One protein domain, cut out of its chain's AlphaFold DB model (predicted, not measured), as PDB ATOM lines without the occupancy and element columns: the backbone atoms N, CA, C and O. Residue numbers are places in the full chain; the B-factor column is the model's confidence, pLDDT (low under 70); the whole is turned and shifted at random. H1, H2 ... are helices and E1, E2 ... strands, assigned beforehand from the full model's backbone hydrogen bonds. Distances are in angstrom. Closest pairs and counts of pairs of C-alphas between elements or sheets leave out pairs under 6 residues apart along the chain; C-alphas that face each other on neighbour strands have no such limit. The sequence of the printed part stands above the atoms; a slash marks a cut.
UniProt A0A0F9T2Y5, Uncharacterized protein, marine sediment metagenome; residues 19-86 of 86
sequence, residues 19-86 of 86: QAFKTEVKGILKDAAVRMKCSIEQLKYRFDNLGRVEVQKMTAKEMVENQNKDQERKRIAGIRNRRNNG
ATOM      1  N   GLN A  19     124.052 118.510 186.246       76.00
ATOM      2  CA  GLN A  19     123.577 119.450 185.237       76.00
ATOM      3  C   GLN A  19     124.362 120.768 185.267       76.00
ATOM      4  O   GLN A  19     124.743 121.271 184.205       76.00
ATOM      5  N   ALA A  20     124.676 121.275 186.461       77.25
ATOM      6  CA  ALA A  20     125.559 122.419 186.658       77.25
ATOM      7  C   ALA A  20     126.951 122.136 186.075       77.25
ATOM      8  O   ALA A  20     127.425 122.884 185.221       77.25
ATOM      9  N   PHE A  21     127.535 120.981 186.407       77.81
ATOM     10  CA  PHE A  21     128.837 120.563 185.888       77.81
ATOM     11  C   PHE A  21     128.852 120.433 184.357       77.81
ATOM     12  O   PHE A  21     129.749 120.939 183.686       77.81
ATOM     13  N   LYS A  22     127.821 119.819 183.759       82.38
ATOM     14  CA  LYS A  22     127.684 119.751 182.290       82.38
ATOM     15  C   LYS A  22     127.623 121.136 181.651       82.38
ATOM     16  O   LYS A  22     128.160 121.329 180.561       82.38
ATOM     17  N   THR A  23     126.948 122.078 182.300       84.56
ATOM     18  CA  THR A  23     126.801 123.450 181.800       84.56
ATOM     19  C   THR A  23     128.135 124.182 181.837       84.56
ATOM     20  O   THR A  23     128.524 124.794 180.842       84.56
ATOM     21  N   GLU A  24     128.867 124.044 182.937       83.56
ATOM     22  CA  GLU A  24     130.181 124.650 183.133       83.56
ATOM     23  C   GLU A  24     131.212 124.107 182.134       83.56
ATOM     24  O   GLU A  24     131.838 124.873 181.401       83.56
ATOM     25  N   VAL A  25     131.294 122.780 181.980       84.19
ATOM     26  CA  VAL A  25     132.175 122.134 180.993       84.19
ATOM     27  C   VAL A  25     131.826 122.571 179.569       84.19
ATOM     28  O   VAL A  25     132.714 122.847 178.762       84.19
ATOM     29  N   LYS A  26     130.534 122.696 179.243       85.56
ATOM     30  CA  LYS A  26     130.092 123.199 177.935       85.56
ATOM     31  C   LYS A  26     130.510 124.656 177.710       85.56
ATOM     32  O   LYS A  26     130.823 125.009 176.574       85.56
ATOM     33  N   GLY A  27     130.519 125.480 178.758       86.31
ATOM     34  CA  GLY A  27     131.052 126.843 178.727       86.31
ATOM     35  C   GLY A  27     132.546 126.856 178.408       86.31
ATOM     36  O   GLY A  27     132.952 127.462 177.420       86.31
ATOM     37  N   ILE A  28     133.339 126.079 179.152       85.50
ATOM     38  CA  ILE A  28     134.792 125.956 178.947       85.50
ATOM     39  C   ILE A  28     135.117 125.512 177.513       85.50
ATOM     40  O   ILE A  28     135.990 126.083 176.860       85.50
ATOM     41  N   LEU A  29     134.394 124.517 176.991       86.00
ATOM     42  CA  LEU A  29     134.593 124.023 175.627       86.00
ATOM     43  C   LEU A  29     134.210 125.052 174.560       86.00
ATOM     44  O   LEU A  29     134.893 125.145 173.542       86.00
ATOM     45  N   LYS A  30     133.141 125.829 174.772       88.69
ATOM     46  CA  LYS A  30     132.758 126.926 173.868       88.69
ATOM     47  C   LYS A  30     133.834 128.003 173.820       88.69
ATOM     48  O   LYS A  30     134.235 128.405 172.731       88.69
ATOM     49  N   ASP A  31     134.332 128.422 174.975       88.69
ATOM     50  CA  ASP A  31     135.362 129.455 175.053       88.69
ATOM     51  C   ASP A  31     136.674 128.979 174.423       88.69
ATOM     52  O   ASP A  31     137.313 129.714 173.665       88.69
ATOM     53  N   ALA A  32     137.047 127.720 174.660       85.94
ATOM     54  CA  ALA A  32     138.186 127.096 174.001       85.94
ATOM     55  C   ALA A  32     137.996 127.016 172.476       85.94
ATOM     56  O   ALA A  32     138.914 127.347 171.729       85.94
ATOM     57  N   ALA A  33     136.800 126.653 172.001       87.19
ATOM     58  CA  ALA A  33     136.472 126.587 170.575       87.19
ATOM     59  C   ALA A  33     136.615 127.954 169.888       87.19
ATOM     60  O   ALA A  33     137.213 128.048 168.813       87.19
ATOM     61  N   VAL A  34     136.144 129.025 170.539       89.44
ATOM     62  CA  VAL A  34     136.292 130.404 170.049       89.44
ATOM     63  C   VAL A  34     137.767 130.809 169.997       89.44
ATOM     64  O   VAL A  34     138.229 131.298 168.966       89.44
ATOM     65  N   ARG A  35     138.535 130.553 171.065       88.38
ATOM     66  CA  ARG A  35     139.976 130.870 171.121       88.38
ATOM     67  C   ARG A  35     140.781 130.123 170.058       88.38
ATOM     68  O   ARG A  35     141.681 130.698 169.451       88.38
ATOM     69  N   MET A  36     140.448 128.858 169.812       86.69
ATOM     70  CA  MET A  36     141.145 127.985 168.859       86.69
ATOM     71  C   MET A  36     140.579 128.052 167.430       86.69
ATOM     72  O   MET A  36     141.080 127.349 166.547       86.69
ATOM     73  N   LYS A  37     139.554 128.889 167.190       88.19
ATOM     74  CA  LYS A  37     138.844 129.041 165.906       88.19
ATOM     75  C   LYS A  37     138.442 127.694 165.293       88.19
ATOM     76  O   LYS A  37     138.702 127.422 164.120       88.19
ATOM     77  N   CYS A  38     137.853 126.821 166.101       86.12
ATOM     78  CA  CYS A  38     137.415 125.494 165.679       86.12
ATOM     79  C   CYS A  38     136.019 125.172 166.216       86.12
ATOM     80  O   CYS A  38     135.509 125.860 167.095       86.12
ATOM     81  N   SER A  39     135.386 124.123 165.688       86.69
ATOM     82  CA  SER A  39     134.137 123.611 166.267       86.69
ATOM     83  C   SER A  39     134.417 122.898 167.595       86.69
ATOM     84  O   SER A  39     135.491 122.325 167.781       86.69
ATOM     85  N   ILE A  40     133.436 122.887 168.502       83.88
ATOM     86  CA  ILE A  40     133.493 122.125 169.762       83.88
ATOM     87  C   ILE A  40     133.709 120.632 169.486       83.88
ATOM     88  O   ILE A  40     134.430 119.966 170.218       83.88
ATOM     89  N   GLU A  41     133.145 120.115 168.395       83.06
ATOM     90  CA  GLU A  41     133.295 118.712 167.984       83.06
ATOM     91  C   GLU A  41     134.721 118.366 167.541       83.06
ATOM     92  O   GLU A  41     135.070 117.197 167.430       83.06
ATOM     93  N   GLN A  42     135.550 119.378 167.279       83.06
ATOM     94  CA  GLN A  42     136.957 119.222 166.912       83.06
ATOM     95  C   GLN A  42     137.880 119.319 168.130       83.06
ATOM     96  O   GLN A  42     139.100 119.248 167.979       83.06
ATOM     97  N   LEU A  43     137.328 119.511 169.328       85.19
ATOM     98  CA  LEU A  43     138.086 119.596 170.566       85.19
ATOM     99  C   LEU A  43     138.106 118.243 171.268       85.19
ATOM    100  O   LEU A  43     137.087 117.568 171.401       85.19
ATOM    101  N   LYS A  44     139.278 117.881 171.778       85.75
ATOM    102  CA  LYS A  44     139.436 116.851 172.798       85.75
ATOM    103  C   LYS A  44     139.629 117.533 174.142       85.75
ATOM    104  O   LYS A  44     140.328 118.542 174.232       85.75
ATOM    105  N   TYR A  45     139.014 116.983 175.176       85.69
ATOM    106  CA  TYR A  45     139.206 117.460 176.534       85.69
ATOM    107  C   TYR A  45     139.523 116.307 177.469       85.69
ATOM    108  O   TYR A  45     139.052 115.184 177.279       85.69
ATOM    109  N   ARG A  46     140.338 116.595 178.478       84.12
ATOM    110  CA  ARG A  46     140.670 115.661 179.546       84.12
ATOM    111  C   ARG A  46     140.555 116.376 180.883       84.12
ATOM    112  O   ARG A  46     140.953 117.531 181.006       84.12
ATOM    113  N   PHE A  47     140.007 115.674 181.866       81.44
ATOM    114  CA  PHE A  47     140.066 116.107 183.253       81.44
ATOM    115  C   PHE A  47     141.341 115.570 183.884       81.44
ATOM    116  O   PHE A  47     141.633 114.376 183.778       81.44
ATOM    117  N   ASP A  48     142.086 116.456 184.528       80.88
ATOM    118  CA  ASP A  48     143.146 116.057 185.440       80.88
ATOM    119  C   ASP A  48     142.557 115.701 186.817       80.88
ATOM    120  O   ASP A  48     141.432 116.089 187.150       80.88
ATOM    121  N   ASN A  49     143.327 115.004 187.651       79.69
ATOM    122  CA  ASN A  49     142.925 114.588 189.001       79.69
ATOM    123  C   ASN A  49     142.600 115.778 189.924       79.69
ATOM    124  O   ASN A  49     141.944 115.615 190.948       79.69
ATOM    125  N   LEU A  50     143.046 116.978 189.548       78.94
ATOM    126  CA  LEU A  50     142.790 118.243 190.237       78.94
ATOM    127  C   LEU A  50     141.530 118.969 189.732       78.94
ATOM    128  O   LEU A  50     141.309 120.125 190.085       78.94
ATOM    129  N   GLY A  51     140.732 118.341 188.862       70.69
ATOM    130  CA  GLY A  51     139.513 118.935 188.305       70.69
ATOM    131  C   GLY A  51     139.759 119.991 187.221       70.69
ATOM    132  O   GLY A  51     138.834 120.690 186.818       70.69
ATOM    133  N   ARG A  52     140.994 120.114 186.720       79.00
ATOM    134  CA  ARG A  52     141.322 121.013 185.603       79.00
ATOM    135  C   ARG A  52     140.897 120.389 184.279       79.00
ATOM    136  O   ARG A  52     141.138 119.205 184.055       79.00
ATOM    137  N   VAL A  53     140.304 121.200 183.404       81.38
ATOM    138  CA  VAL A  53     139.924 120.791 182.045       81.38
ATOM    139  C   VAL A  53     141.018 121.215 181.078       81.38
ATOM    140  O   VAL A  53     141.149 122.393 180.748       81.38
ATOM    141  N   GLU A  54     141.797 120.253 180.600       82.44
ATOM    142  CA  GLU A  54     142.724 120.479 179.500       82.44
ATOM    143  C   GLU A  54     141.982 120.303 178.186       82.44
ATOM    144  O   GLU A  54     141.476 119.220 177.894       82.44
ATOM    145  N   VAL A  55     141.916 121.368 177.390       85.12
ATOM    146  CA  VAL A  55     141.267 121.359 176.079       85.12
ATOM    147  C   VAL A  55     142.326 121.501 174.998       85.12
ATOM    148  O   VAL A  55     143.136 122.426 175.019       85.12
ATOM    149  N   GLN A  56     142.314 120.585 174.036       85.31
ATOM    150  CA  GLN A  56     143.200 120.604 172.880       85.31
ATOM    151  C   GLN A  56     142.393 120.397 171.602       85.31
ATOM    152  O   GLN A  56     141.341 119.759 171.596       85.31
ATOM    153  N   LYS A  57     142.909 120.896 170.483       85.44
ATOM    154  CA  LYS A  57     142.342 120.602 169.167       85.44
ATOM    155  C   LYS A  57     142.723 119.178 168.767       85.44
ATOM    156  O   LYS A  57     143.880 118.784 168.911       85.44
ATOM    157  N   MET A  58     141.761 118.409 168.267       85.38
ATOM    158  CA  MET A  58     142.043 117.108 167.676       85.38
ATOM    159  C   MET A  58     142.907 117.270 166.430       85.38
ATOM    160  O   MET A  58     142.723 118.178 165.615       85.38
ATOM    161  N   THR A  59     143.851 116.354 166.277       85.62
ATOM    162  CA  THR A  59     144.616 116.219 165.042       85.62
ATOM    163  C   THR A  59     143.734 115.658 163.925       85.62
ATOM    164  O   THR A  59     142.734 114.987 164.177       85.62
ATOM    165  N   ALA A  60     144.113 115.888 162.664       79.75
ATOM    166  CA  ALA A  60     143.347 115.396 161.514       79.75
ATOM    167  C   ALA A  60     143.157 113.865 161.537       79.75
ATOM    168  O   ALA A  60     142.090 113.373 161.180       79.75
ATOM    169  N   LYS A  61     144.161 113.117 162.018       83.88
ATOM    170  CA  LYS A  61     144.065 111.661 162.200       83.88
ATOM    171  C   LYS A  61     143.015 111.286 163.251       83.88
ATOM    172  O   LYS A  61     142.170 110.443 162.972       83.88
ATOM    173  N   GLU A  62     143.029 111.948 164.411       82.06
ATOM    174  CA  GLU A  62     142.047 111.720 165.485       82.06
ATOM    175  C   GLU A  62     140.618 112.045 165.026       82.06
ATOM    176  O   GLU A  62     139.684 111.314 165.345       82.06
ATOM    177  N   MET A  63     140.437 113.098 164.221       81.88
ATOM    178  CA  MET A  63     139.124 113.455 163.676       81.88
ATOM    179  C   MET A  63     138.555 112.380 162.743       81.88
ATOM    180  O   MET A  63     137.377 112.037 162.850       81.88
ATOM    181  N   VAL A  64     139.381 111.837 161.842       85.25
ATOM    182  CA  VAL A  64     138.973 110.760 160.925       85.25
ATOM    183  C   VAL A  64     138.656 109.483 161.701       85.25
ATOM    184  O   VAL A  64     137.648 108.828 161.442       85.25
ATOM    185  N   GLU A  65     139.472 109.145 162.700       85.06
ATOM    186  CA  GLU A  65     139.227 107.982 163.551       85.06
ATOM    187  C   GLU A  65     137.908 108.112 164.327       85.06
ATOM    188  O   GLU A  65     137.139 107.152 164.414       85.06
ATOM    189  N   ASN A  66     137.604 109.307 164.841       82.56
ATOM    190  CA  ASN A  66     136.357 109.561 165.553       82.56
ATOM    191  C   ASN A  66     135.133 109.426 164.631       82.56
ATOM    192  O   ASN A  66     134.151 108.780 164.995       82.56
ATOM    193  N   GLN A  67     135.217 109.935 163.396       82.25
ATOM    194  CA  GLN A  67     134.161 109.755 162.392       82.25
ATOM    195  C   GLN A  67     133.936 108.280 162.037       82.25
ATOM    196  O   GLN A  67     132.789 107.841 161.927       82.25
ATOM    197  N   ASN A  68     135.011 107.502 161.893       86.12
ATOM    198  CA  ASN A  68     134.915 106.073 161.606       86.12
ATOM    199  C   ASN A  68     134.238 105.315 162.757       86.12
ATOM    200  O   ASN A  68     133.332 104.515 162.513       86.12
ATOM    201  N   LYS A  69     134.601 105.622 164.010       85.75
ATOM    202  CA  LYS A  69     133.956 105.048 165.204       85.75
ATOM    203  C   LYS A  69     132.472 105.402 165.279       85.75
ATOM    204  O   LYS A  69     131.650 104.541 165.596       85.75
ATOM    205  N   ASP A  70     132.100 106.635 164.951       84.31
ATOM    206  CA  ASP A  70     130.696 107.048 164.921       84.31
ATOM    207  C   ASP A  70     129.900 106.337 163.821       84.31
ATOM    208  O   ASP A  70     128.754 105.932 164.044       84.31
ATOM    209  N   GLN A  71     130.494 106.131 162.644       84.88
ATOM    210  CA  GLN A  71     129.875 105.331 161.587       84.88
ATOM    211  C   GLN A  71     129.694 103.871 162.010       84.88
ATOM    212  O   GLN A  71     128.629 103.296 161.776       84.88
ATOM    213  N   GLU A  72     130.692 103.276 162.658       88.38
ATOM    214  CA  GLU A  72     130.616 101.908 163.169       88.38
ATOM    215  C   GLU A  72     129.504 101.766 164.215       88.38
ATOM    216  O   GLU A  72     128.643 100.890 164.094       88.38
ATOM    217  N   ARG A  73     129.428 102.696 165.175       86.38
ATOM    218  CA  ARG A  73     128.344 102.750 166.169       86.38
ATOM    219  C   ARG A  73     126.968 102.841 165.512       86.38
ATOM    220  O   ARG A  73     126.063 102.103 165.899       86.38
ATOM    221  N   LYS A  74     126.809 103.696 164.495       87.06
ATOM    222  CA  LYS A  74     125.552 103.823 163.733       87.06
ATOM    223  C   LYS A  74     125.188 102.527 163.006       87.06
ATOM    224  O   LYS A  74     124.024 102.129 163.027       87.06
ATOM    225  N   ARG A  75     126.166 101.837 162.408       85.88
ATOM    226  CA  ARG A  75     125.952 100.534 161.753       85.88
ATOM    227  C   ARG A  75     125.496  99.474 162.754       85.88
ATOM    228  O   ARG A  75     124.492  98.809 162.507       85.88
ATOM    229  N   ILE A  76     126.175  99.357 163.896       87.81
ATOM    230  CA  ILE A  76     125.816  98.405 164.960       87.81
ATOM    231  C   ILE A  76     124.406  98.694 165.488       87.81
ATOM    232  O   ILE A  76     123.598  97.773 165.619       87.81
ATOM    233  N   ALA A  77     124.083  99.964 165.743       87.06
ATOM    234  CA  ALA A  77     122.753 100.371 166.186       87.06
ATOM    235  C   ALA A  77     121.671 100.008 165.154       87.06
ATOM    236  O   ALA A  77     120.636  99.454 165.517       87.06
ATOM    237  N   GLY A  78     121.934 100.237 163.863       86.88
ATOM    238  CA  GLY A  78     121.032  99.845 162.780       86.88
ATOM    239  C   GLY A  78     120.782  98.334 162.719       86.88
ATOM    240  O   GLY A  78     119.636  97.910 162.577       86.88
ATOM    241  N   ILE A  79     121.824  97.513 162.885       84.38
ATOM    242  CA  ILE A  79     121.698  96.045 162.928       84.38
ATOM    243  C   ILE A  79     120.881  95.605 164.147       84.38
ATOM    244  O   ILE A  79     119.981  94.775 164.011       84.38
ATOM    245  N   ARG A  80     121.161  96.166 165.330       81.94
ATOM    246  CA  ARG A  80     120.415  95.859 166.559       81.94
ATOM    247  C   ARG A  80     118.933  96.211 166.411       81.94
ATOM    248  O   ARG A  80     118.089  95.390 166.747       81.94
ATOM    249  N   ASN A  81     118.619  97.378 165.855       82.88
ATOM    250  CA  ASN A  81     117.235  97.801 165.646       82.88
ATOM    251  C   ASN A  81     116.495  96.889 164.661       82.88
ATOM    252  O   ASN A  81     115.340  96.562 164.899       82.88
ATOM    253  N   ARG A  82     117.163  96.412 163.599       78.75
ATOM    254  CA  ARG A  82     116.574  95.416 162.685       78.75
ATOM    255  C   ARG A  82     116.310  94.072 163.363       78.75
ATOM    256  O   ARG A  82     115.303  93.455 163.061       78.75
ATOM    257  N   ARG A  83     117.190  93.628 164.269       75.75
ATOM    258  CA  ARG A  83     116.993  92.380 165.031       75.75
ATOM    259  C   ARG A  83     115.862  92.470 166.056       75.75
ATOM    260  O   ARG A  83     115.226  91.463 166.310       75.75
ATOM    261  N   ASN A  84     115.633  93.643 166.645       71.75
ATOM    262  CA  ASN A  84     114.579  93.838 167.645       71.75
ATOM    263  C   ASN A  84     113.184  94.070 167.034       71.75
ATOM    264  O   ASN A  84     112.196  93.923 167.743       71.75
ATOM    265  N   ASN A  85     113.108  94.458 165.758       68.75
ATOM    266  CA  ASN A  85     111.855  94.668 165.020       68.75
ATOM    267  C   ASN A  85     111.464  93.472 164.126       68.75
ATOM    268  O   ASN A  85     110.551  93.615 163.313       68.75
ATOM    269  N   GLY A  86     112.187  92.350 164.215       52.69
ATOM    270  CA  GLY A  86     111.917  91.112 163.477       52.69
ATOM    271  C   GLY A  86     111.266  90.053 164.349       52.69
ATOM    272  O   GLY A  86     111.528  90.068 165.572       52.69
TER     273      GLY A  86
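This is residues 19 to 86 of the 86 residues of an uncharacterized protein of marine sediment metagenome (UniProt A0A0F9T2Y5). A small body, in which residues 25 to 33 of helix H1 pack on the two-stranded hairpin E1 and E2, is followed by one long helix, H2, that leads away from it as an arm. The arm makes much of the length, and its residues 67 to 84 stick out free together with residues 85 and 86 after it; where the printed part begins, residues 19 to 24 of H1 stick out too. The 68 printed residues hold two named helices and two named strands in the order H1, E1, E2, H2, the strands forming an antiparallel sheet, and the class is mostly helix. The whole is only just loose, close to extended, with a radius of gyration of the C-alphas of 16.1 A and spans of 47 by 30 by 22 A.

The closest C-alphas of H1, residues 19 to 35, and E2, residues 53 to 57, are those of Ala 32 and Val 55, 6.8 A apart. For H1 and E1, residues 43 to 47, they are those of Ala 33 and Leu 43, 7.2 A apart. E1 and E2 form an antiparallel hairpin, at 157 degrees between their directions; N 44 and O 56, 2.8 A, and N 54 and O 46, 2.9 A, are within hydrogen-bond range. H2, residues 60 to 84, is apart from H1 and from E1. In H1 and H2 every O i to N i+4 pair is within hydrogen-bond range.

H1 begins at C-alpha 19, (123.577, 119.450, 185.237), and measures 24.5 A from first to last C-alpha. E1 measures 13.3 A and E2 13.1 A. H2 measures 36.5 A and ends at C-alpha 84, (114.579, 93.838, 167.645).

The C-alphas farthest apart, those of Arg 35 and Gly 86, are 49.3 A apart. The printed part has no cut and no long link. Residues 85 to 86, the latter the chain's last, have pLDDT under 70.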